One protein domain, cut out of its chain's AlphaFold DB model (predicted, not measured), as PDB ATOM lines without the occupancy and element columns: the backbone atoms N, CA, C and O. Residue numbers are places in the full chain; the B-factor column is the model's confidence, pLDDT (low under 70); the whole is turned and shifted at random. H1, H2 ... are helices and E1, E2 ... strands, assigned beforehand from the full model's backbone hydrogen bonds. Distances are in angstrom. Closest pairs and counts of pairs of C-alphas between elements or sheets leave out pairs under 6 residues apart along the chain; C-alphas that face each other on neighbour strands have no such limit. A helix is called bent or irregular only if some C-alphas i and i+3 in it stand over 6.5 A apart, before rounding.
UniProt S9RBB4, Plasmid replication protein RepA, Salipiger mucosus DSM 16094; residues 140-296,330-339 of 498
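What this domain is: This is residues 140 to 296 and 330 to 339 of the 498 residues of the protein "Plasmid replication protein RepA" of Salipiger mucosus DSM 16094 (UniProt S9RBB4). What does the model look like? It has two lobes: a twisted four-stranded sheet with H1 and H2 over one face, and a group of helices in which H3 reaches away from the sheet, H6 runs in nearly its direction, and H7 makes a right-angled corner with its first part. Residues 289 to 296 of H7 stick out, and H4 and H5 lie on the way back from H3 to the sheet. What is it made of? The 167 printed residues have seven named helices and four named strands, in the order E1 H1 E2 H2 H3 H4 H5 E3 H6 H7 E4, with a mixed sheet E1 E4 E2 E3, and the class is mixed, helices and strands. The whole is compact, with a radius of gyration of the C-alphas of 17.1 A and spans of 57 by 42 by 26 A.

How they stand to each other: How do the strands pair? Edge strand E1, residues 140 to 143, is antiparallel to E4, residues 333 to 338, with N 141 and O 335 within hydrogen-bond range at 2.9 A. E4 is antiparallel to E2, residues 169 to 173, with N 171 and O 336 at 2.9 A, and E2 is parallel to edge strand E3, residues 249 to 252, with N 172 and O 250 at 2.8 A. What is on the sheet? H1, residues 152 to 165, and H2, residues 180 to 185, are on the same face, giving two layers, a sheet and its helices, at heights of 8.5 A and 9.2 A over the sheet. E1, H1 and E2 form a split strand-helix-strand unit, two strands running the same way with E4 between them, and its crossover is right-handed. How do the other helices stand? H3, residues 197 to 217, touches H7, residues 277 to 296, about perpendicular at 90 degrees, the closest C-alphas being those of Asp 203 and Ser 280, 5.6 A apart. H3 touches H4, residues 227 to 232, at a steep tilt of 65 degrees, opposite ways, the closest C-alphas being those of Arg 202 and Ala 232 at 4.8 A, and only just touches H6, residues 256 to 271, with 3 pairs of C-alphas within 8 A, the closest being Phe 197 and Ala 261 at 6.2 A. H5, residues 237 to 240, only grazes the sheet. Are the helix backbones complete? Every O i to N i+4 pair is within range in H1, H2 and H4, against 16 of 17 in H3, 6 of 12 in H6 and 12 of 16 in H7, while H5 is too short for such a pair.

Where its parts are: Where do the first and last elements lie? E1 begins at C-alpha 140 (-14.720, 14.605, 6.788), and E4 ends at C-alpha 338 (-11.626, 22.608, 5.841). Which elements are long? From first to last C-alpha H3 measures 30.4 A, H7 29.5 A, H6 25.5 A, H1 20.0 A and E4 16.3 A. Is H7 even? It is irregular, with C-alphas 278 and 281 7.4 A apart, and has a kink of 36 degrees near residue 284.

The domain as a whole: Where is the printed part cut? Residues 297 to 329 are not printed, and C-alphas 296 and 330 are 38.6 A apart across the cut. Of the links printed whole, H2 to H3 is long, with 11 residues. Where is confidence low? The mean pLDDT of the printed part is 84.8, and residues 145 to 149, 287 to 296 and 330 to 339 hold the 25 residues under 70.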
ATOM      1  N   VAL A 140     -13.919  15.366   7.753       83.94
ATOM      2  CA  VAL A 140     -14.720  14.605   6.788       83.94
ATOM      3  C   VAL A 140     -16.094  14.306   7.391       83.94
ATOM      4  O   VAL A 140     -16.186  13.798   8.510       83.94
ATOM      5  N   VAL A 141     -17.157  14.610   6.648       85.06
ATOM      6  CA  VAL A 141     -18.544  14.270   6.982       85.06
ATOM      7  C   VAL A 141     -19.157  13.524   5.799       85.06
ATOM      8  O   VAL A 141     -19.281  14.073   4.707       85.06
ATOM      9  N   ALA A 142     -19.559  12.273   6.018       84.06
ATOM     10  CA  ALA A 142     -20.311  11.488   5.043       84.06
ATOM     11  C   ALA A 142     -21.812  11.561   5.359       84.06
ATOM     12  O   ALA A 142     -22.233  11.272   6.481       84.06
ATOM     13  N   VAL A 143     -22.631  11.922   4.370       80.19
ATOM     14  CA  VAL A 143     -24.097  11.895   4.477       80.19
ATOM     15  C   VAL A 143     -24.608  10.593   3.863       80.19
ATOM     16  O   VAL A 143     -24.812  10.485   2.654       80.19
ATOM     17  N   ALA A 144     -24.808   9.590   4.719       76.06
ATOM     18  CA  ALA A 144     -25.323   8.270   4.359       76.06
ATOM     19  C   ALA A 144     -26.762   8.076   4.870       76.06
ATOM     20  O   ALA A 144     -27.105   8.479   5.979       76.06
ATOM     21  N   ASN A 145     -27.613   7.452   4.051       68.19
ATOM     22  CA  ASN A 145     -28.984   7.062   4.400       68.19
ATOM     23  C   ASN A 145     -29.453   5.962   3.426       68.19
ATOM     24  O   ASN A 145     -29.235   6.070   2.216       68.19
ATOM     25  N   PHE A 146     -30.087   4.913   3.948       55.94
ATOM     26  CA  PHE A 146     -30.288   3.624   3.273       55.94
ATOM     27  C   PHE A 146     -31.331   3.614   2.144       55.94
ATOM     28  O   PHE A 146     -31.363   2.668   1.364       55.94
ATOM     29  N   LYS A 147     -32.178   4.645   2.011       69.94
ATOM     30  CA  LYS A 147     -33.221   4.705   0.968       69.94
ATOM     31  C   LYS A 147     -32.916   5.764  -0.104       69.94
ATOM     32  O   LYS A 147     -32.206   6.744   0.140       69.94
ATOM     33  N   GLY A 148     -33.428   5.562  -1.319       63.00
ATOM     34  CA  GLY A 148     -33.430   6.577  -2.383       63.00
ATOM     35  C   GLY A 148     -34.392   7.733  -2.070       63.00
ATOM     36  O   GLY A 148     -35.346   7.562  -1.318       63.00
ATOM     37  N   GLY A 149     -34.133   8.929  -2.609       64.44
ATOM     38  CA  GLY A 149     -35.030  10.093  -2.483       64.44
ATOM     39  C   GLY A 149     -35.118  10.765  -1.100       64.44
ATOM     40  O   GLY A 149     -35.710  11.832  -0.986       64.44
ATOM     41  N   VAL A 150     -34.494  10.215  -0.052       74.00
ATOM     42  CA  VAL A 150     -34.531  10.731   1.342       74.00
ATOM     43  C   VAL A 150     -33.662  11.977   1.600       74.00
ATOM     44  O   VAL A 150     -33.148  12.174   2.697       74.00
ATOM     45  N   GLY A 151     -33.444  12.810   0.581       78.69
ATOM     46  CA  GLY A 151     -32.769  14.103   0.730       78.69
ATOM     47  C   GLY A 151     -31.261  14.070   1.013       78.69
ATOM     48  O   GLY A 151     -30.729  15.114   1.368       78.69
ATOM     49  N   LYS A 152     -30.550  12.938   0.841       84.19
ATOM     50  CA  LYS A 152     -29.082  12.832   1.061       84.19
ATOM     51  C   LYS A 152     -28.301  14.001   0.445       84.19
ATOM     52  O   LYS A 152     -27.621  14.739   1.156       84.19
ATOM     53  N   THR A 153     -28.458  14.189  -0.866       85.12
ATOM     54  CA  THR A 153     -27.830  15.255  -1.656       85.12
ATOM     55  C   THR A 153     -28.171  16.632  -1.106       85.12
ATOM     56  O   THR A 153     -27.280  17.436  -0.853       85.12
ATOM     57  N   SER A 154     -29.456  16.883  -0.848       87.50
ATOM     58  CA  SER A 154     -29.962  18.155  -0.334       87.50
ATOM     59  C   SER A 154     -29.402  18.477   1.053       87.50
ATOM     60  O   SER A 154     -28.978  19.605   1.281       87.50
ATOM     61  N   THR A 155     -29.353  17.503   1.963       87.38
ATOM     62  CA  THR A 155     -28.801  17.660   3.317       87.38
ATOM     63  C   THR A 155     -27.299  17.922   3.275       87.38
ATOM     64  O   THR A 155     -26.822  18.822   3.960       87.38
ATOM     65  N   CYS A 156     -26.559  17.190   2.439       89.25
ATOM     66  CA  CYS A 156     -25.127  17.412   2.241       89.25
ATOM     67  C   CYS A 156     -24.850  18.806   1.644       89.25
ATOM     68  O   CYS A 156     -23.989  19.530   2.140       89.25
ATOM     69  N   ALA A 157     -25.643  19.232   0.653       90.25
ATOM     70  CA  ALA A 157     -25.504  20.540   0.016       90.25
ATOM     71  C   ALA A 157     -25.778  21.682   1.006       90.25
ATOM     72  O   ALA A 157     -24.957  22.583   1.137       90.25
ATOM     73  N   HIS A 158     -26.876  21.618   1.768       91.69
ATOM     74  CA  HIS A 158     -27.184  22.636   2.779       91.69
ATOM     75  C   HIS A 158     -26.174  22.640   3.939       91.69
ATOM     76  O   HIS A 158     -25.895  23.706   4.480       91.69
ATOM     77  N   LEU A 159     -25.588  21.492   4.302       89.69
ATOM     78  CA  LEU A 159     -24.507  21.433   5.291       89.69
ATOM     79  C   LEU A 159     -23.238  22.135   4.781       89.69
ATOM     80  O   LEU A 159     -22.655  22.934   5.512       89.69
ATOM     81  N   ALA A 160     -22.844  21.882   3.529       90.69
ATOM     82  CA  ALA A 160     -21.721  22.559   2.881       90.69
ATOM     83  C   ALA A 160     -21.961  24.076   2.768       90.69
ATOM     84  O   ALA A 160     -21.109  24.864   3.166       90.69
ATOM     85  N   MET A 161     -23.148  24.487   2.313       94.00
ATOM     86  CA  MET A 161     -23.546  25.896   2.198       94.00
ATOM     87  C   MET A 161     -23.609  26.602   3.560       94.00
ATOM     88  O   MET A 161     -23.145  27.731   3.678       94.00
ATOM     89  N   SER A 162     -24.122  25.947   4.609       93.06
ATOM     90  CA  SER A 162     -24.129  26.517   5.965       93.06
ATOM     91  C   SER A 162     -22.710  26.702   6.496       93.06
ATOM     92  O   SER A 162     -22.396  27.771   7.006       93.06
ATOM     93  N   ALA A 163     -21.835  25.707   6.331       90.44
ATOM     94  CA  ALA A 163     -20.441  25.823   6.751       90.44
ATOM     95  C   ALA A 163     -19.686  26.906   5.954       90.44
ATOM     96  O   ALA A 163     -18.877  27.636   6.523       90.44
ATOM     97  N   ALA A 164     -19.987  27.068   4.663       92.00
ATOM     98  CA  ALA A 164     -19.441  28.147   3.846       92.00
ATOM     99  C   ALA A 164     -19.895  29.539   4.333       92.00
ATOM    100  O   ALA A 164     -19.074  30.451   4.430       92.00
ATOM    101  N   LEU A 165     -21.169  29.706   4.710       93.25
ATOM    102  CA  LEU A 165     -21.665  30.943   5.332       93.25
ATOM    103  C   LEU A 165     -21.044  31.195   6.716       93.25
ATOM    104  O   LEU A 165     -20.717  32.338   7.030       93.25
ATOM    105  N   ASP A 166     -20.808  30.140   7.501       89.88
ATOM    106  CA  ASP A 166     -20.106  30.189   8.794       89.88
ATOM    107  C   ASP A 166     -18.599  30.518   8.660       89.88
ATOM    108  O   ASP A 166     -17.947  30.793   9.670       89.88
ATOM    109  N   GLY A 167     -18.047  30.553   7.439       88.94
ATOM    110  CA  GLY A 167     -16.658  30.932   7.150       88.94
ATOM    111  C   GLY A 167     -15.664  29.769   7.061       88.94
ATOM    112  O   GLY A 167     -14.459  29.999   7.052       88.94
ATOM    113  N   TYR A 168     -16.132  28.521   6.993       87.81
ATOM    114  CA  TYR A 168     -15.279  27.382   6.641       87.81
ATOM    115  C   TYR A 168     -15.006  27.363   5.128       87.81
ATOM    116  O   TYR A 168     -15.812  27.854   4.337       87.81
ATOM    117  N   ARG A 169     -13.906  26.730   4.705       88.56
ATOM    118  CA  ARG A 169     -13.746  26.273   3.315       88.56
ATOM    119  C   ARG A 169     -14.275  24.852   3.211       88.56
ATOM    120  O   ARG A 169     -13.967  24.022   4.061       88.56
ATOM    121  N   VAL A 170     -15.042  24.524   2.184       89.88
ATOM    122  CA  VAL A 170     -15.609  23.178   2.032       89.88
ATOM    123  C   VAL A 170     -15.125  22.565   0.733       89.88
ATOM    124  O   VAL A 170     -15.269  23.181  -0.309       89.88
ATOM    125  N   LEU A 171     -14.600  21.341   0.786       92.94
ATOM    126  CA  LEU A 171     -14.456  20.501  -0.400       92.94
ATOM    127  C   LEU A 171     -15.605  19.492  -0.407       92.94
ATOM    128  O   LEU A 171     -15.669  18.599   0.439       92.94
ATOM    129  N   VAL A 172     -16.532  19.650  -1.340       93.69
ATOM    130  CA  VAL A 172     -17.597  18.683  -1.600       93.69
ATOM    131  C   VAL A 172     -17.039  17.575  -2.490       93.69
ATOM    132  O   VAL A 172     -16.283  17.847  -3.418       93.69
ATOM    133  N   VAL A 173     -17.397  16.326  -2.203       93.19
ATOM    134  CA  VAL A 173     -16.999  15.164  -3.004       93.19
ATOM    135  C   VAL A 173     -18.264  14.400  -3.372       93.19
ATOM    136  O   VAL A 173     -18.915  13.800  -2.508       93.19
ATOM    137  N   ASP A 174     -18.641  14.476  -4.645       92.94
ATOM    138  CA  ASP A 174     -19.777  13.734  -5.180       92.94
ATOM    139  C   ASP A 174     -19.354  12.276  -5.433       92.94
ATOM    140  O   ASP A 174     -18.318  12.011  -6.038       92.94
ATOM    141  N   LEU A 175     -20.131  11.331  -4.903       90.69
ATOM    142  CA  LEU A 175     -19.870   9.882  -4.964       90.69
ATOM    143  C   LEU A 175     -21.087   9.120  -5.521       90.69
ATOM    144  O   LEU A 175     -21.204   7.909  -5.346       90.69
ATOM    145  N   ASP A 176     -22.030   9.831  -6.140       88.00
ATOM    146  CA  ASP A 176     -23.224   9.268  -6.766       88.00
ATOM    147  C   ASP A 176     -23.172   9.597  -8.262       88.00
ATOM    148  O   ASP A 176     -23.203  10.764  -8.650       88.00
ATOM    149  N   SER A 177     -23.101   8.573  -9.116       87.62
ATOM    150  CA  SER A 177     -22.995   8.722 -10.578       87.62
ATOM    151  C   SER A 177     -24.152   9.510 -11.209       87.62
ATOM    152  O   SER A 177     -24.075   9.960 -12.346       87.62
ATOM    153  N   GLN A 178     -25.235   9.753 -10.468       87.44
ATOM    154  CA  GLN A 178     -26.306  10.663 -10.881       87.44
ATOM    155  C   GLN A 178     -25.904  12.151 -10.868       87.44
ATOM    156  O   GLN A 178     -26.743  12.993 -11.191       87.44
ATOM    157  N   GLY A 179     -24.680  12.502 -10.443       88.19
ATOM    158  CA  GLY A 179     -24.103  13.852 -10.541       88.19
ATOM    159  C   GLY A 179     -24.956  14.948  -9.897       88.19
ATOM    160  O   GLY A 179     -24.940  16.104 -10.324       88.19
ATOM    161  N   SER A 180     -25.791  14.593  -8.917       88.94
ATOM    162  CA  SER A 180     -26.843  15.481  -8.410       88.94
ATOM    163  C   SER A 180     -26.288  16.572  -7.498       88.94
ATOM    164  O   SER A 180     -26.804  17.689  -7.497       88.94
ATOM    165  N   MET A 181     -25.209  16.293  -6.760       90.19
ATOM    166  CA  MET A 181     -24.496  17.320  -6.002       90.19
ATOM    167  C   MET A 181     -23.682  18.208  -6.951       90.19
ATOM    168  O   MET A 181     -23.757  19.432  -6.854       90.19
ATOM    169  N   THR A 182     -22.991  17.598  -7.914       92.12
ATOM    170  CA  THR A 182     -22.257  18.278  -8.994       92.12
ATOM    171  C   THR A 182     -23.157  19.285  -9.719       92.12
ATOM    172  O   THR A 182     -22.829  20.470  -9.813       92.12
ATOM    173  N   SER A 183     -24.366  18.858 -10.095       88.56
ATOM    174  CA  SER A 183     -25.400  19.685 -10.728       88.56
ATOM    175  C   SER A 183     -25.924  20.811  -9.831       88.56
ATOM    176  O   SER A 183     -26.227  21.896 -10.333       88.56
ATOM    177  N   ILE A 184     -26.028  20.609  -8.509       89.19
ATOM    178  CA  ILE A 184     -26.380  21.676  -7.553       89.19
ATOM    179  C   ILE A 184     -25.258  22.719  -7.502       89.19
ATOM    180  O   ILE A 184     -25.513  23.903  -7.735       89.19
ATOM    181  N   MET A 185     -24.018  22.282  -7.283       90.44
ATOM    182  CA  MET A 185     -22.843  23.152  -7.163       90.44
ATOM    183  C   MET A 185     -22.449  23.826  -8.489       90.44
ATOM    184  O   MET A 185     -21.810  24.878  -8.475       90.44
ATOM    185  N   GLY A 186     -22.917  23.305  -9.625       88.75
ATOM    186  CA  GLY A 186     -22.651  23.851 -10.959       88.75
ATOM    187  C   GLY A 186     -21.312  23.412 -11.552       88.75
ATOM    188  O   GLY A 186     -20.805  24.104 -12.431       88.75
ATOM    189  N   GLY A 187     -20.751  22.299 -11.069       89.25
ATOM    190  CA  GLY A 187     -19.568  21.684 -11.670       89.25
ATOM    191  C   GLY A 187     -19.859  21.139 -13.068       89.25
ATOM    192  O   GLY A 187     -21.014  20.886 -13.423       89.25
ATOM    193  N   LYS A 188     -18.800  20.947 -13.852       89.00
ATOM    194  CA  LYS A 188     -18.845  20.332 -15.184       89.00
ATOM    195  C   LYS A 188     -17.857  19.180 -15.197       89.00
ATOM    196  O   LYS A 188     -16.721  19.362 -14.788       89.00
ATOM    197  N   VAL A 189     -18.304  18.009 -15.616       92.62
ATOM    198  CA  VAL A 189     -17.522  16.773 -15.575       92.62
ATOM    199  C   VAL A 189     -17.768  16.085 -16.909       92.62
ATOM    200  O   VAL A 189     -18.912  15.736 -17.205       92.62
ATOM    201  N   GLU A 190     -16.736  15.992 -17.739       89.44
ATOM    202  CA  GLU A 190     -16.861  15.588 -19.148       89.44
ATOM    203  C   GLU A 190     -16.689  14.073 -19.323       89.44
ATOM    204  O   GLU A 190     -17.452  13.440 -20.052       89.44
ATOM    205  N   ASP A 191     -15.781  13.482 -18.547       90.75
ATOM    206  CA  ASP A 191     -15.432  12.056 -18.502       90.75
ATOM    207  C   ASP A 191     -15.397  11.539 -17.040       90.75
ATOM    208  O   ASP A 191     -15.680  12.272 -16.086       90.75
ATOM    209  N   GLU A 192     -15.111  10.255 -16.842       91.25
ATOM    210  CA  GLU A 192     -14.872   9.624 -15.540       91.25
ATOM    211  C   GLU A 192     -13.517  10.003 -14.912       91.25
ATOM    212  O   GLU A 192     -13.374   9.939 -13.686       91.25
ATOM    213  N   TRP A 193     -12.548  10.456 -15.706       94.12
ATOM    214  CA  TRP A 193     -11.241  10.932 -15.242       94.12
ATOM    215  C   TRP A 193     -11.330  12.275 -14.504       94.12
ATOM    216  O   TRP A 193     -10.512  12.553 -13.635       94.12
ATOM    217  N   GLN A 194     -12.382  13.058 -14.732       94.25
ATOM    218  CA  GLN A 194     -12.729  14.265 -13.975       94.25
ATOM    219  C   GLN A 194     -13.513  13.970 -12.670       94.25
ATOM    220  O   GLN A 194     -14.089  14.882 -12.068       94.25
ATOM    221  N   THR A 195     -13.549  12.710 -12.209       94.38
ATOM    222  CA  THR A 195     -14.257  12.272 -10.984       94.38
ATOM    223  C   THR A 195     -13.309  11.721  -9.909       94.38
ATOM    224  O   THR A 195     -12.091  11.803 -10.022       94.38
ATOM    225  N   VAL A 196     -13.847  11.111  -8.843       93.06
ATOM    226  CA  VAL A 196     -13.043  10.361  -7.859       93.06
ATOM    227  C   VAL A 196     -12.404   9.075  -8.400       93.06
ATOM    228  O   VAL A 196     -11.487   8.571  -7.755       93.06
ATOM    229  N   PHE A 197     -12.868   8.526  -9.532       94.88
ATOM    230  CA  PHE A 197     -12.402   7.235 -10.062       94.88
ATOM    231  C   PHE A 197     -10.867   7.113 -10.148       94.88
ATOM    232  O   PHE A 197     -10.333   6.189  -9.523       94.88
ATOM    233  N   PRO A 198     -10.123   8.040 -10.787       95.19
ATOM    234  CA  PRO A 198      -8.666   7.950 -10.844       95.19
ATOM    235  C   PRO A 198      -7.961   8.051  -9.489       95.19
ATOM    236  O   PRO A 198      -6.858   7.536  -9.352       95.19
ATOM    237  N   LEU A 199      -8.568   8.652  -8.456       93.69
ATOM    238  CA  LEU A 199      -7.973   8.644  -7.112       93.69
ATOM    239  C   LEU A 199      -8.026   7.251  -6.477       93.69
ATOM    240  O   LEU A 199      -7.087   6.860  -5.787       93.69
ATOM    241  N   LEU A 200      -9.100   6.498  -6.739       93.88
ATOM    242  CA  LEU A 200      -9.227   5.099  -6.324       93.88
ATOM    243  C   LEU A 200      -8.273   4.210  -7.136       93.88
ATOM    244  O   LEU A 200      -7.566   3.390  -6.559       93.88
ATOM    245  N   ALA A 201      -8.209   4.428  -8.456       95.62
ATOM    246  CA  ALA A 201      -7.292   3.730  -9.357       95.62
ATOM    247  C   ALA A 201      -5.819   3.965  -8.977       95.62
ATOM    248  O   ALA A 201      -5.025   3.031  -8.983       95.62
ATOM    249  N   ARG A 202      -5.455   5.192  -8.582       95.06
ATOM    250  CA  ARG A 202      -4.093   5.560  -8.174       95.06
ATOM    251  C   ARG A 202      -3.675   4.916  -6.855       95.06
ATOM    252  O   ARG A 202      -2.562   4.410  -6.757       95.06
ATOM    253  N   ASP A 203      -4.539   4.944  -5.841       94.88
ATOM    254  CA  ASP A 203      -4.268   4.278  -4.559       94.88
ATOM    255  C   ASP A 203      -4.153   2.752  -4.752       94.88
ATOM    256  O   ASP A 203      -3.235   2.128  -4.217       94.88
ATOM    257  N   TYR A 204      -4.991   2.170  -5.621       96.31
ATOM    258  CA  TYR A 204      -4.844   0.778  -6.043       96.31
ATOM    259  C   TYR A 204      -3.526   0.511  -6.780       96.31
ATOM    260  O   TYR A 204      -2.834  -0.451  -6.458       96.31
ATOM    261  N   ALA A 205      -3.143   1.362  -7.733       96.56
ATOM    262  CA  ALA A 205      -1.910   1.226  -8.505       96.56
ATOM    263  C   ALA A 205      -0.662   1.246  -7.604       96.56
ATOM    264  O   ALA A 205       0.223   0.403  -7.751       96.56
ATOM    265  N   LEU A 206      -0.614   2.153  -6.621       94.94
ATOM    266  CA  LEU A 206       0.463   2.215  -5.627       94.94
ATOM    267  C   LEU A 206       0.501   0.964  -4.735       94.94
ATOM    268  O   LEU A 206       1.583   0.425  -4.478       94.94
ATOM    269  N   HIS A 207      -0.664   0.462  -4.307       95.19
ATOM    270  CA  HIS A 207      -0.771  -0.807  -3.578       95.19
ATOM    271  C   HIS A 207      -0.271  -1.984  -4.428       95.19
ATOM    272  O   HIS A 207       0.541  -2.780  -3.963       95.19
ATOM    273  N   LEU A 208      -0.703  -2.079  -5.687       96.38
ATOM    274  CA  LEU A 208      -0.352  -3.168  -6.598       96.38
ATOM    275  C   LEU A 208       1.143  -3.168  -6.945       96.38
ATOM    276  O   LEU A 208       1.763  -4.227  -6.968       96.38
ATOM    277  N   GLN A 209       1.761  -1.993  -7.110       96.31
ATOM    278  CA  GLN A 209       3.217  -1.872  -7.244       96.31
ATOM    279  C   GLN A 209       3.976  -2.315  -5.987       96.31
ATOM    280  O   GLN A 209       5.125  -2.740  -6.094       96.31
ATOM    281  N   GLN A 210       3.394  -2.180  -4.791       95.25
ATOM    282  CA  GLN A 210       4.011  -2.647  -3.546       95.25
ATOM    283  C   GLN A 210       3.831  -4.156  -3.344       95.25
ATOM    284  O   GLN A 210       4.762  -4.814  -2.885       95.25
ATOM    285  N   GLU A 211       2.674  -4.697  -3.721       95.31
ATOM    286  CA  GLU A 211       2.406  -6.136  -3.758       95.31
ATOM    287  C   GLU A 211       3.346  -6.826  -4.767       95.31
ATOM    288  O   GLU A 211       4.083  -7.732  -4.388       95.31
ATOM    289  N   ASN A 212       3.426  -6.345  -6.014       96.31
ATOM    290  CA  ASN A 212       4.285  -6.929  -7.055       96.31
ATOM    291  C   ASN A 212       5.766  -6.967  -6.660       96.31
ATOM    292  O   ASN A 212       6.391  -8.011  -6.812       96.31
ATOM    293  N   ARG A 213       6.302  -5.904  -6.044       96.44
ATOM    294  CA  ARG A 213       7.691  -5.889  -5.540       96.44
ATOM    295  C   ARG A 213       7.972  -6.936  -4.452       96.44
ATOM    296  O   ARG A 213       9.118  -7.347  -4.307       96.44
ATOM    297  N   VAL A 214       6.963  -7.369  -3.689       95.69
ATOM    298  CA  VAL A 214       7.098  -8.506  -2.756       95.69
ATOM    299  C   VAL A 214       7.025  -9.826  -3.523       95.69
ATOM    300  O   VAL A 214       7.879 -10.685  -3.337       95.69
ATOM    301  N   ARG A 215       6.062  -9.963  -4.443       95.12
ATOM    302  CA  ARG A 215       5.877 -11.169  -5.268       95.12
ATOM    303  C   ARG A 215       7.125 -11.505  -6.085       95.12
ATOM    304  O   ARG A 215       7.573 -12.645  -6.053       95.12
ATOM    305  N   GLU A 216       7.721 -10.510  -6.734       96.31
ATOM    306  CA  GLU A 216       8.965 -10.625  -7.502       96.31
ATOM    307  C   GLU A 216      10.149 -11.055  -6.618       96.31
ATOM    308  O   GLU A 216      10.915 -11.934  -7.007       96.31
ATOM    309  N   ALA A 217      10.265 -10.505  -5.403       96.25
ATOM    310  CA  ALA A 217      11.296 -10.896  -4.435       96.25
ATOM    311  C   ALA A 217      11.108 -12.327  -3.889       96.25
ATOM    312  O   ALA A 217      12.082 -12.979  -3.518       96.25
ATOM    313  N   GLU A 218       9.873 -12.833  -3.877       96.56
ATOM    314  CA  GLU A 218       9.527 -14.225  -3.556       96.56
ATOM    315  C   GLU A 218       9.570 -15.165  -4.783       96.56
ATOM    316  O   GLU A 218       9.223 -16.341  -4.672       96.56
ATOM    317  N   GLY A 219       9.970 -14.675  -5.964       96.88
ATOM    318  CA  GLY A 219      10.001 -15.455  -7.208       96.88
ATOM    319  C   GLY A 219       8.618 -15.805  -7.779       96.88
ATOM    320  O   GLY A 219       8.512 -16.652  -8.666       96.88
ATOM    321  N   GLN A 220       7.551 -15.175  -7.285       95.94
ATOM    322  CA  GLN A 220       6.189 -15.344  -7.783       95.94
ATOM    323  C   GLN A 220       5.905 -14.406  -8.964       95.94
ATOM    324  O   GLN A 220       6.362 -13.264  -8.996       95.94
ATOM    325  N   THR A 221       5.040 -14.835  -9.888       95.56
ATOM    326  CA  THR A 221       4.554 -13.971 -10.974       95.56
ATOM    327  C   THR A 221       3.879 -12.708 -10.408       95.56
ATOM    328  O   THR A 221       2.984 -12.836  -9.552       95.56
ATOM    329  N   PRO A 222       4.260 -11.499 -10.870       95.62
ATOM    330  CA  PRO A 222       3.573 -10.266 -10.509       95.62
ATOM    331  C   PRO A 222       2.152 -10.244 -11.081       95.62
ATOM    332  O   PRO A 222       1.837 -10.902 -12.074       95.62
ATOM    333  N   PHE A 223       1.273  -9.479 -10.445       94.94
ATOM    334  CA  PHE A 223      -0.065  -9.225 -10.959       94.94
ATOM    335  C   PHE A 223      -0.019  -8.285 -12.177       94.94
ATOM    336  O   PHE A 223       0.797  -7.358 -12.186       94.94
ATOM    337  N   PRO A 224      -0.905  -8.469 -13.178       94.12
ATOM    338  CA  PRO A 224      -0.961  -7.593 -14.345       94.12
ATOM    339  C   PRO A 224      -1.295  -6.155 -13.937       94.12
ATOM    340  O   PRO A 224      -2.139  -5.924 -13.068       94.12
ATOM    341  N   PHE A 225      -0.625  -5.210 -14.591       94.75
ATOM    342  CA  PHE A 225      -0.726  -3.774 -14.359       94.75
ATOM    343  C   PHE A 225      -1.049  -3.107 -15.699       94.75
ATOM    344  O   PHE A 225      -0.286  -3.255 -16.651       94.75
ATOM    345  N   ASP A 226      -2.205  -2.452 -15.792       92.88
ATOM    346  CA  ASP A 226      -2.766  -1.973 -17.058       92.88
ATOM    347  C   ASP A 226      -2.531  -0.467 -17.314       92.88
ATOM    348  O   ASP A 226      -1.951   0.266 -16.503       92.88
ATOM    349  N   GLU A 227      -2.978   0.002 -18.481       94.44
ATOM    350  CA  GLU A 227      -2.859   1.399 -18.911       94.44
ATOM    351  C   GLU A 227      -3.659   2.362 -18.016       94.44
ATOM    352  O   GLU A 227      -3.177   3.454 -17.728       94.44
ATOM    353  N   THR A 228      -4.806   1.937 -17.466       93.81
ATOM    354  CA  THR A 228      -5.625   2.746 -16.538       93.81
ATOM    355  C   THR A 228      -4.874   2.973 -15.230       93.81
ATOM    356  O   THR A 228      -4.855   4.081 -14.697       93.81
ATOM    357  N   LEU A 229      -4.212   1.938 -14.705       96.19
ATOM    358  CA  LEU A 229      -3.377   2.064 -13.506       96.19
ATOM    359  C   LEU A 229      -2.129   2.915 -13.766       96.19
ATOM    360  O   LEU A 229      -1.696   3.653 -12.880       96.19
ATOM    361  N   THR A 230      -1.585   2.854 -14.982       96.06
ATOM    362  CA  THR A 230      -0.439   3.669 -15.410       96.06
ATOM    363  C   THR A 230      -0.809   5.150 -15.507       96.06
ATOM    364  O   THR A 230      -0.125   5.994 -14.925       96.06
ATOM    365  N   GLU A 231      -1.921   5.476 -16.167       95.19
ATOM    366  CA  GLU A 231      -2.441   6.840 -16.283       95.19
ATOM    367  C   GLU A 231      -2.844   7.408 -14.911       95.19
ATOM    368  O   GLU A 231      -2.471   8.535 -14.569       95.19
ATOM    369  N   ALA A 232      -3.497   6.607 -14.059       94.94
ATOM    370  CA  ALA A 232      -3.920   7.022 -12.723       94.94
ATOM    371  C   ALA A 232      -2.769   7.489 -11.818       94.94
ATOM    372  O   ALA A 232      -2.959   8.412 -11.024       94.94
ATOM    373  N   LEU A 233      -1.557   6.936 -11.958       93.75
ATOM    374  CA  LEU A 233      -0.383   7.397 -11.200       93.75
ATOM    375  C   LEU A 233      -0.039   8.876 -11.449       93.75
ATOM    376  O   LEU A 233       0.519   9.523 -10.558       93.75
ATOM    377  N   THR A 234      -0.406   9.426 -12.611       92.25
ATOM    378  CA  THR A 234      -0.169  10.837 -12.968       92.25
ATOM    379  C   THR A 234      -1.139  11.813 -12.286       92.25
ATOM    380  O   THR A 234      -0.855  13.010 -12.189       92.25
ATOM    381  N   VAL A 235      -2.279  11.325 -11.781       90.44
ATOM    382  CA  VAL A 235      -3.387  12.173 -11.325       90.44
ATOM    383  C   VAL A 235      -3.160  12.690  -9.900       90.44
ATOM    384  O   VAL A 235      -3.114  11.929  -8.933       90.44
ATOM    385  N   SER A 236      -3.096  14.017  -9.742       86.38
ATOM    386  CA  SER A 236      -3.216  14.673  -8.431       86.38
ATOM    387  C   SER A 236      -4.683  15.003  -8.128       86.38
ATOM    388  O   SER A 236      -5.375  15.519  -9.010       86.38
ATOM    389  N   PRO A 237      -5.142  14.866  -6.866       83.00
ATOM    390  CA  PRO A 237      -6.420  15.414  -6.417       83.00
ATOM    391  C   PRO A 237      -6.642  16.889  -6.773       83.00
ATOM    392  O   PRO A 237      -7.789  17.302  -6.881       83.00
ATOM    393  N   ARG A 238      -5.587  17.701  -6.966       83.50
ATOM    394  CA  ARG A 238      -5.742  19.111  -7.377       83.50
ATOM    395  C   ARG A 238      -6.381  19.262  -8.750       83.50
ATOM    396  O   ARG A 238      -7.184  20.167  -8.927       83.50
ATOM    397  N   ASN A 239      -6.039  18.378  -9.683       85.50
ATOM    398  CA  ASN A 239      -6.489  18.441 -11.074       85.50
ATOM    399  C   ASN A 239      -8.006  18.182 -11.183       85.50
ATOM    400  O   ASN A 239      -8.629  18.544 -12.174       85.50
ATOM    401  N   LEU A 240      -8.584  17.578 -10.140       91.00
ATOM    402  CA  LEU A 240      -9.985  17.173 -10.028       91.00
ATOM    403  C   LEU A 240     -10.826  18.148  -9.186       91.00
ATOM    404  O   LEU A 240     -12.047  18.012  -9.119       91.00
ATOM    405  N   VAL A 241     -10.186  19.104  -8.500       91.81
ATOM    406  CA  VAL A 241     -10.857  20.079  -7.631       91.81
ATOM    407  C   VAL A 241     -11.285  21.286  -8.463       91.81
ATOM    408  O   VAL A 241     -10.474  22.115  -8.868       91.81
ATOM    409  N   GLN A 242     -12.589  21.390  -8.682       91.06
ATOM    410  CA  GLN A 242     -13.248  22.472  -9.398       91.06
ATOM    411  C   GLN A 242     -13.702  23.569  -8.429       91.06
ATOM    412  O   GLN A 242     -14.248  23.288  -7.359       91.06
ATOM    413  N   ASN A 243     -13.553  24.830  -8.834       92.69
ATOM    414  CA  ASN A 243     -14.205  25.951  -8.155       92.69
ATOM    415  C   ASN A 243     -15.721  25.912  -8.420       92.69
ATOM    416  O   ASN A 243     -16.153  25.535  -9.510       92.69
ATOM    417  N   THR A 244     -16.539  26.352  -7.461       93.06
ATOM    418  CA  THR A 244     -17.999  26.468  -7.643       93.06
ATOM    419  C   THR A 244     -18.450  27.934  -7.696       93.06
ATOM    420  O   THR A 244     -17.650  28.862  -7.618       93.06
ATOM    421  N   HIS A 245     -19.764  28.165  -7.783       91.62
ATOM    422  CA  HIS A 245     -20.366  29.500  -7.653       91.62
ATOM    423  C   HIS A 245     -20.350  30.073  -6.218       91.62
ATOM    424  O   HIS A 245     -20.940  31.129  -5.969       91.62
ATOM    425  N   TRP A 246     -19.695  29.383  -5.277       93.94
ATOM    426  CA  TRP A 246     -19.410  29.843  -3.920       93.94
ATOM    427  C   TRP A 246     -17.895  30.063  -3.768       93.94
ATOM    428  O   TRP A 246     -17.134  29.146  -4.067       93.94
ATOM    429  N   PRO A 247     -17.435  31.213  -3.240       92.88
ATOM    430  CA  PRO A 247     -16.007  31.563  -3.155       92.88
ATOM    431  C   PRO A 247     -15.187  30.688  -2.189       92.88
ATOM    432  O   PRO A 247     -13.968  30.828  -2.111       92.88
ATOM    433  N   ASN A 248     -15.854  29.825  -1.421       93.12
ATOM    434  CA  ASN A 248     -15.277  28.930  -0.424       93.12
ATOM    435  C   ASN A 248     -15.929  27.530  -0.410       93.12
ATOM    436  O   ASN A 248     -15.808  26.815   0.590       93.12
ATOM    437  N   ILE A 249     -16.597  27.128  -1.502       93.81
ATOM    438  CA  ILE A 249     -16.928  25.717  -1.756       93.81
ATOM    439  C   ILE A 249     -16.217  25.271  -3.031       93.81
ATOM    440  O   ILE A 249     -16.507  25.760  -4.123       93.81
ATOM    441  N   ASP A 250     -15.335  24.299  -2.862       94.38
ATOM    442  CA  ASP A 250     -14.610  23.581  -3.899       94.38
ATOM    443  C   ASP A 250     -15.308  22.214  -4.117       94.38
ATOM    444  O   ASP A 250     -15.995  21.709  -3.219       94.38
ATOM    445  N   LEU A 251     -15.156  21.584  -5.284       93.69
ATOM    446  CA  LEU A 251     -15.876  20.360  -5.668       93.69
ATOM    447  C   LEU A 251     -14.957  19.351  -6.370       93.69
ATOM    448  O   LEU A 251     -14.334  19.699  -7.363       93.69
ATOM    449  N   ILE A 252     -14.961  18.085  -5.943       94.12
ATOM    450  CA  ILE A 252     -14.660  16.953  -6.837       94.12
ATOM    451  C   ILE A 252     -16.001  16.392  -7.313       94.12
ATOM    452  O   ILE A 252     -16.865  16.053  -6.497       94.12
ATOM    453  N   GLY A 253     -16.191  16.380  -8.631       93.75
ATOM    454  CA  GLY A 253     -17.468  16.072  -9.260       93.75
ATOM    455  C   GLY A 253     -17.719  14.581  -9.495       93.75
ATOM    456  O   GLY A 253     -16.842  13.731  -9.343       93.75
ATOM    457  N   ALA A 254     -18.948  14.287  -9.905       92.56
ATOM    458  CA  ALA A 254     -19.395  12.987 -10.381       92.56
ATOM    459  C   ALA A 254     -20.255  13.158 -11.634       92.56
ATOM    460  O   ALA A 254     -20.963  14.154 -11.800       92.56
ATOM    461  N   GLN A 255     -20.226  12.138 -12.483       93.00
ATOM    462  CA  GLN A 255     -21.039  12.033 -13.688       93.00
ATOM    463  C   GLN A 255     -21.503  10.587 -13.894       93.00
ATOM    464  O   GLN A 255     -21.134   9.710 -13.111       93.00
ATOM    465  N   LEU A 256     -22.265  10.327 -14.959       90.25
ATOM    466  CA  LEU A 256     -22.829   9.001 -15.219       90.25
ATOM    467  C   LEU A 256     -21.744   7.921 -15.294       90.25
ATOM    468  O   LEU A 256     -21.862   6.933 -14.574       90.25
ATOM    469  N   ASN A 257     -20.657   8.134 -16.043       91.50
ATOM    470  CA  ASN A 257     -19.595   7.135 -16.220       91.50
ATOM    471  C   ASN A 257     -18.889   6.713 -14.916       91.50
ATOM    472  O   ASN A 257     -18.284   5.645 -14.878       91.50
ATOM    473  N   LEU A 258     -19.042   7.454 -13.805       91.31
ATOM    474  CA  LEU A 258     -18.580   7.005 -12.482       91.31
ATOM    475  C   LEU A 258     -19.217   5.664 -12.055       91.31
ATOM    476  O   LEU A 258     -18.667   4.990 -11.188       91.31
ATOM    477  N   TYR A 259     -20.328   5.226 -12.672       88.31
ATOM    478  CA  TYR A 259     -20.876   3.886 -12.425       88.31
ATOM    479  C   TYR A 259     -19.857   2.768 -12.705       88.31
ATOM    480  O   TYR A 259     -19.915   1.733 -12.046       88.31
ATOM    481  N   TRP A 260     -18.898   2.960 -13.623       87.44
ATOM    482  CA  TRP A 260     -17.861   1.962 -13.910       87.44
ATOM    483  C   TRP A 260     -17.005   1.626 -12.684       87.44
ATOM    484  O   TRP A 260     -16.590   0.478 -12.523       87.44
ATOM    485  N   ALA A 261     -16.827   2.573 -11.757       90.12
ATOM    486  CA  ALA A 261     -16.134   2.327 -10.497       90.12
ATOM    487  C   ALA A 261     -16.838   1.261  -9.631       90.12
ATOM    488  O   ALA A 261     -16.160   0.517  -8.925       90.12
ATOM    489  N   GLU A 262     -18.172   1.137  -9.710       86.81
ATOM    490  CA  GLU A 262     -18.936   0.104  -8.990       86.81
ATOM    491  C   GLU A 262     -18.623  -1.317  -9.502       86.81
ATOM    492  O   GLU A 262     -18.757  -2.276  -8.742       86.81
ATOM    493  N   PHE A 263     -18.154  -1.454 -10.750       90.88
ATOM    494  CA  PHE A 263     -17.758  -2.727 -11.367       90.88
ATOM    495  C   PHE A 263     -16.248  -2.990 -11.282       90.88
ATOM    496  O   PHE A 263     -15.839  -4.108 -10.970       90.88
ATOM    497  N   GLN A 264     -15.418  -1.965 -11.495       93.69
ATOM    498  CA  GLN A 264     -13.961  -2.106 -11.543       93.69
ATOM    499  C   GLN A 264     -13.329  -2.315 -10.155       93.69
ATOM    500  O   GLN A 264     -12.424  -3.135  -9.993       93.69
ATOM    501  N   VAL A 265     -13.831  -1.632  -9.120       92.88
ATOM    502  CA  VAL A 265     -13.316  -1.764  -7.745       92.88
ATOM    503  C   VAL A 265     -13.437  -3.200  -7.193       92.88
ATOM    504  O   VAL A 265     -12.481  -3.670  -6.569       92.88
ATOM    505  N   PRO A 266     -14.544  -3.940  -7.418       93.50
ATOM    506  CA  PRO A 266     -14.610  -5.376  -7.145       93.50
ATOM    507  C   PRO A 266     -13.516  -6.216  -7.818       93.50
ATOM    508  O   PRO A 266     -12.955  -7.082  -7.147       93.50
ATOM    509  N   VAL A 267     -13.176  -5.958  -9.088       94.19
ATOM    510  CA  VAL A 267     -12.132  -6.705  -9.823       94.19
ATOM    511  C   VAL A 267     -10.771  -6.517  -9.148       94.19
ATOM    512  O   VAL A 267     -10.138  -7.493  -8.739       94.19
ATOM    513  N   TRP A 268     -10.383  -5.265  -8.901       95.19
ATOM    514  CA  TRP A 268      -9.175  -4.905  -8.153       95.19
ATOM    515  C   TRP A 268      -9.119  -5.557  -6.756       95.19
ATOM    516  O   TRP A 268      -8.088  -6.096  -6.346       95.19
ATOM    517  N   ARG A 269     -10.249  -5.590  -6.034       94.25
ATOM    518  CA  ARG A 269     -10.385  -6.241  -4.713       94.25
ATOM    519  C   ARG A 269     -10.368  -7.773  -4.750       94.25
ATOM    520  O   ARG A 269     -10.090  -8.388  -3.718       94.25
ATOM    521  N   MET A 270     -10.686  -8.392  -5.887       93.25
ATOM    522  CA  MET A 270     -10.528  -9.835  -6.098       93.25
ATOM    523  C   MET A 270      -9.068 -10.194  -6.387       93.25
ATOM    524  O   MET A 270      -8.591 -11.194  -5.853       93.25
ATOM    525  N   GLN A 271      -8.374  -9.353  -7.160       92.44
ATOM    526  CA  GLN A 271      -6.956  -9.473  -7.508       92.44
ATOM    527  C   GLN A 271      -6.048  -9.288  -6.279       92.44
ATOM    528  O   GLN A 271      -5.253 -10.175  -5.978       92.44
ATOM    529  N   THR A 272      -6.220  -8.214  -5.493       93.00
ATOM    530  CA  THR A 272      -5.512  -8.028  -4.209       93.00
ATOM    531  C   THR A 272      -6.481  -7.751  -3.054       93.00
ATOM    532  O   THR A 272      -6.953  -6.642  -2.799       93.00
ATOM    533  N   ARG A 273      -6.760  -8.801  -2.271       91.81
ATOM    534  CA  ARG A 273      -7.606  -8.721  -1.061       91.81
ATOM    535  C   ARG A 273      -6.972  -7.886   0.061       91.81
ATOM    536  O   ARG A 273      -7.692  -7.454   0.966       91.81
ATOM    537  N   SER A 274      -5.662  -7.660  -0.018       92.38
ATOM    538  CA  SER A 274      -4.837  -6.815   0.850       92.38
ATOM    539  C   SER A 274      -5.138  -5.313   0.707       92.38
ATOM    540  O   SER A 274      -4.959  -4.585   1.679       92.38
ATOM    541  N   TRP A 275      -5.641  -4.846  -0.445       94.69
ATOM    542  CA  TRP A 275      -5.830  -3.413  -0.718       94.69
ATOM    543  C   TRP A 275      -6.873  -2.741   0.207       94.69
ATOM    544  O   TRP A 275      -8.049  -3.137   0.171       94.69
ATOM    545  N   PRO A 276      -6.515  -1.708   1.004       91.44
ATOM    546  CA  PRO A 276      -7.422  -1.031   1.938       91.44
ATOM    547  C   PRO A 276      -8.372  -0.025   1.252       91.44
ATOM    548  O   PRO A 276      -8.408   1.157   1.584       91.44
ATOM    549  N   LEU A 277      -9.217  -0.513   0.334       88.56
ATOM    550  CA  LEU A 277     -10.222   0.262  -0.418       88.56
ATOM    551  C   LEU A 277     -10.973   1.316   0.416       88.56
ATOM    552  O   LEU A 277     -11.207   2.423  -0.060       88.56
ATOM    553  N   TRP A 278     -11.385   0.997   1.645       86.81
ATOM    554  CA  TRP A 278     -12.178   1.923   2.462       86.81
ATOM    555  C   TRP A 278     -11.412   3.167   2.930       86.81
ATOM    556  O   TRP A 278     -12.053   4.155   3.289       86.81
ATOM    557  N   ASP A 279     -10.080   3.122   2.897       88.56
ATOM    558  CA  ASP A 279      -9.185   4.219   3.256       88.56
ATOM    559  C   ASP A 279      -8.601   4.923   2.005       88.56
ATOM    560  O   ASP A 279      -8.182   6.073   2.101       88.56
ATOM    561  N   SER A 280      -8.670   4.305   0.816       89.75
ATOM    562  CA  SER A 280      -8.093   4.794  -0.459       89.75
ATOM    563  C   SER A 280      -8.345   6.279  -0.781       89.75
ATOM    564  O   SER A 280      -7.418   7.057  -1.011       89.75
ATOM    565  N   LEU A 281      -9.604   6.727  -0.725       87.12
ATOM    566  CA  LEU A 281      -9.970   8.128  -0.967       87.12
ATOM    567  C   LEU A 281      -9.396   9.073   0.106       87.12
ATOM    568  O   LEU A 281      -9.101  10.234  -0.181       87.12
ATOM    569  N   LEU A 282      -9.223   8.598   1.343       85.06
ATOM    570  CA  LEU A 282      -8.600   9.368   2.423       85.06
ATOM    571  C   LEU A 282      -7.076   9.425   2.263       85.06
ATOM    572  O   LEU A 282      -6.506  10.482   2.534       85.06
ATOM    573  N   ASN A 283      -6.442   8.353   1.778       86.12
ATOM    574  CA  ASN A 283      -5.017   8.301   1.439       86.12
ATOM    575  C   ASN A 283      -4.692   9.319   0.338       86.12
ATOM    576  O   ASN A 283      -3.897  10.235   0.558       86.12
ATOM    577  N   ALA A 284      -5.399   9.249  -0.798       81.94
ATOM    578  CA  ALA A 284      -5.230  10.173  -1.919       81.94
ATOM    579  C   ALA A 284      -5.409  11.647  -1.493       81.94
ATOM    580  O   ALA A 284      -4.612  12.513  -1.856       81.94
ATOM    581  N   LEU A 285      -6.407  11.945  -0.651       80.75
ATOM    582  CA  LEU A 285      -6.636  13.291  -0.099       80.75
ATOM    583  C   LEU A 285      -5.658  13.692   1.033       80.75
ATOM    584  O   LEU A 285      -5.656  14.859   1.449       80.75
ATOM    585  N   ALA A 286      -4.837  12.768   1.543       76.38
ATOM    586  CA  ALA A 286      -3.837  13.000   2.586       76.38
ATOM    587  C   ALA A 286      -2.407  13.157   2.042       76.38
ATOM    588  O   ALA A 286      -1.682  14.014   2.545       76.38
ATOM    589  N   GLU A 287      -2.009  12.417   1.003       65.12
ATOM    590  CA  GLU A 287      -0.676  12.538   0.387       65.12
ATOM    591  C   GLU A 287      -0.378  13.979  -0.061       65.12
ATOM    592  O   GLU A 287       0.656  14.547   0.285       65.12
ATOM    593  N   GLU A 288      -1.337  14.621  -0.738       58.62
ATOM    594  CA  GLU A 288      -1.257  16.026  -1.170       58.62
ATOM    595  C   GLU A 288      -0.998  17.002  -0.007       58.62
ATOM    596  O   GLU A 288      -0.259  17.982  -0.141       58.62
ATOM    597  N   ARG A 289      -1.568  16.726   1.173       55.75
ATOM    598  CA  ARG A 289      -1.369  17.541   2.381       55.75
ATOM    599  C   ARG A 289       0.063  17.416   2.893       55.75
ATOM    600  O   ARG A 289       0.674  18.427   3.239       55.75
ATOM    601  N   ASP A 290       0.593  16.201   2.961       49.00
ATOM    602  CA  ASP A 290       1.866  15.941   3.635       49.00
ATOM    603  C   ASP A 290       3.072  16.157   2.707       49.00
ATOM    604  O   ASP A 290       4.083  16.710   3.145       49.00
ATOM    605  N   ALA A 291       2.914  15.935   1.398       46.50
ATOM    606  CA  ALA A 291       3.845  16.423   0.382       46.50
ATOM    607  C   ALA A 291       4.003  17.958   0.439       46.50
ATOM    608  O   ALA A 291       5.121  18.475   0.341       46.50
ATOM    609  N   ARG A 292       2.915  18.715   0.676       44.97
ATOM    610  CA  ARG A 292       2.999  20.174   0.893       44.97
ATOM    611  C   ARG A 292       3.630  20.544   2.239       44.97
ATOM    612  O   ARG A 292       4.325  21.555   2.285       44.97
ATOM    613  N   ARG A 293       3.485  19.743   3.307       46.56
ATOM    614  CA  ARG A 293       4.227  19.962   4.573       46.56
ATOM    615  C   ARG A 293       5.730  19.812   4.390       46.56
ATOM    616  O   ARG A 293       6.477  20.651   4.886       46.56
ATOM    617  N   LEU A 294       6.163  18.777   3.671       37.31
ATOM    618  CA  LEU A 294       7.575  18.550   3.359       37.31
ATOM    619  C   LEU A 294       8.139  19.703   2.519       37.31
ATOM    620  O   LEU A 294       9.135  20.303   2.915       37.31
ATOM    621  N   ARG A 295       7.446  20.109   1.444       42.09
ATOM    622  CA  ARG A 295       7.849  21.268   0.625       42.09
ATOM    623  C   ARG A 295       7.860  22.583   1.416       42.09
ATOM    624  O   ARG A 295       8.796  23.358   1.266       42.09
ATOM    625  N   HIS A 296       6.883  22.836   2.292       37.16
ATOM    626  CA  HIS A 296       6.858  24.065   3.094       37.16
ATOM    627  C   HIS A 296       7.901  24.062   4.228       37.16
ATOM    628  O   HIS A 296       8.383  25.132   4.593       37.16
ATOM    629  N   VAL A 330     -24.519   1.452   0.216       35.59
ATOM    630  CA  VAL A 330     -25.190   2.747   0.425       35.59
ATOM    631  C   VAL A 330     -24.523   3.832  -0.409       35.59
ATOM    632  O   VAL A 330     -23.378   4.183  -0.146       35.59
ATOM    633  N   ARG A 331     -25.266   4.446  -1.343       42.31
ATOM    634  CA  ARG A 331     -24.810   5.671  -2.026       42.31
ATOM    635  C   ARG A 331     -24.562   6.775  -1.000       42.31
ATOM    636  O   ARG A 331     -25.497   7.195  -0.306       42.31
ATOM    637  N   GLN A 332     -23.315   7.219  -0.894       46.62
ATOM    638  CA  GLN A 332     -22.876   8.251   0.047       46.62
ATOM    639  C   GLN A 332     -22.694   9.585  -0.678       46.62
ATOM    640  O   GLN A 332     -22.594   9.615  -1.898       46.62
ATOM    641  N   HIS A 333     -22.675  10.694   0.055       46.06
ATOM    642  CA  HIS A 333     -22.214  11.991  -0.455       46.06
ATOM    643  C   HIS A 333     -21.245  12.584   0.573       46.06
ATOM    644  O   HIS A 333     -21.558  12.588   1.769       46.06
ATOM    645  N   GLY A 334     -20.086  13.069   0.129       41.75
ATOM    646  CA  GLY A 334     -19.038  13.593   1.003       41.75
ATOM    647  C   GLY A 334     -19.040  15.119   1.102       41.75
ATOM    648  O   GLY A 334     -19.107  15.818   0.093       41.75
ATOM    649  N   ALA A 335     -18.890  15.640   2.318       38.28
ATOM    650  CA  ALA A 335     -18.505  17.025   2.575       38.28
ATOM    651  C   ALA A 335     -17.267  17.042   3.483       38.28
ATOM    652  O   ALA A 335     -17.314  16.633   4.644       38.28
ATOM    653  N   VAL A 336     -16.139  17.512   2.957       51.00
ATOM    654  CA  VAL A 336     -14.878  17.662   3.687       51.00
ATOM    655  C   VAL A 336     -14.756  19.111   4.147       51.00
ATOM    656  O   VAL A 336     -14.397  20.004   3.380       51.00
ATOM    657  N   LEU A 337     -15.045  19.349   5.425       43.56
ATOM    658  CA  LEU A 337     -14.943  20.669   6.038       43.56
ATOM    659  C   LEU A 337     -13.469  20.991   6.333       43.56
ATOM    660  O   LEU A 337     -12.812  20.337   7.153       43.56
ATOM    661  N   ARG A 338     -12.946  22.007   5.645       39.09
ATOM    662  CA  ARG A 338     -11.626  22.608   5.841       39.09
ATOM    663  C   ARG A 338     -11.753  23.983   6.517       39.09
ATOM    664  O   ARG A 338     -12.781  24.647   6.542       39.09
ATOM    665  N   HIS A 339     -10.631  24.399   7.063       29.62
ATOM    666  CA  HIS A 339     -10.242  25.784   7.309       29.62
ATOM    667  C   HIS A 339      -8.722  25.786   7.096       29.62
ATOM    668  O   HIS A 339      -8.106  24.737   7.304       29.62
TER     669      HIS A 339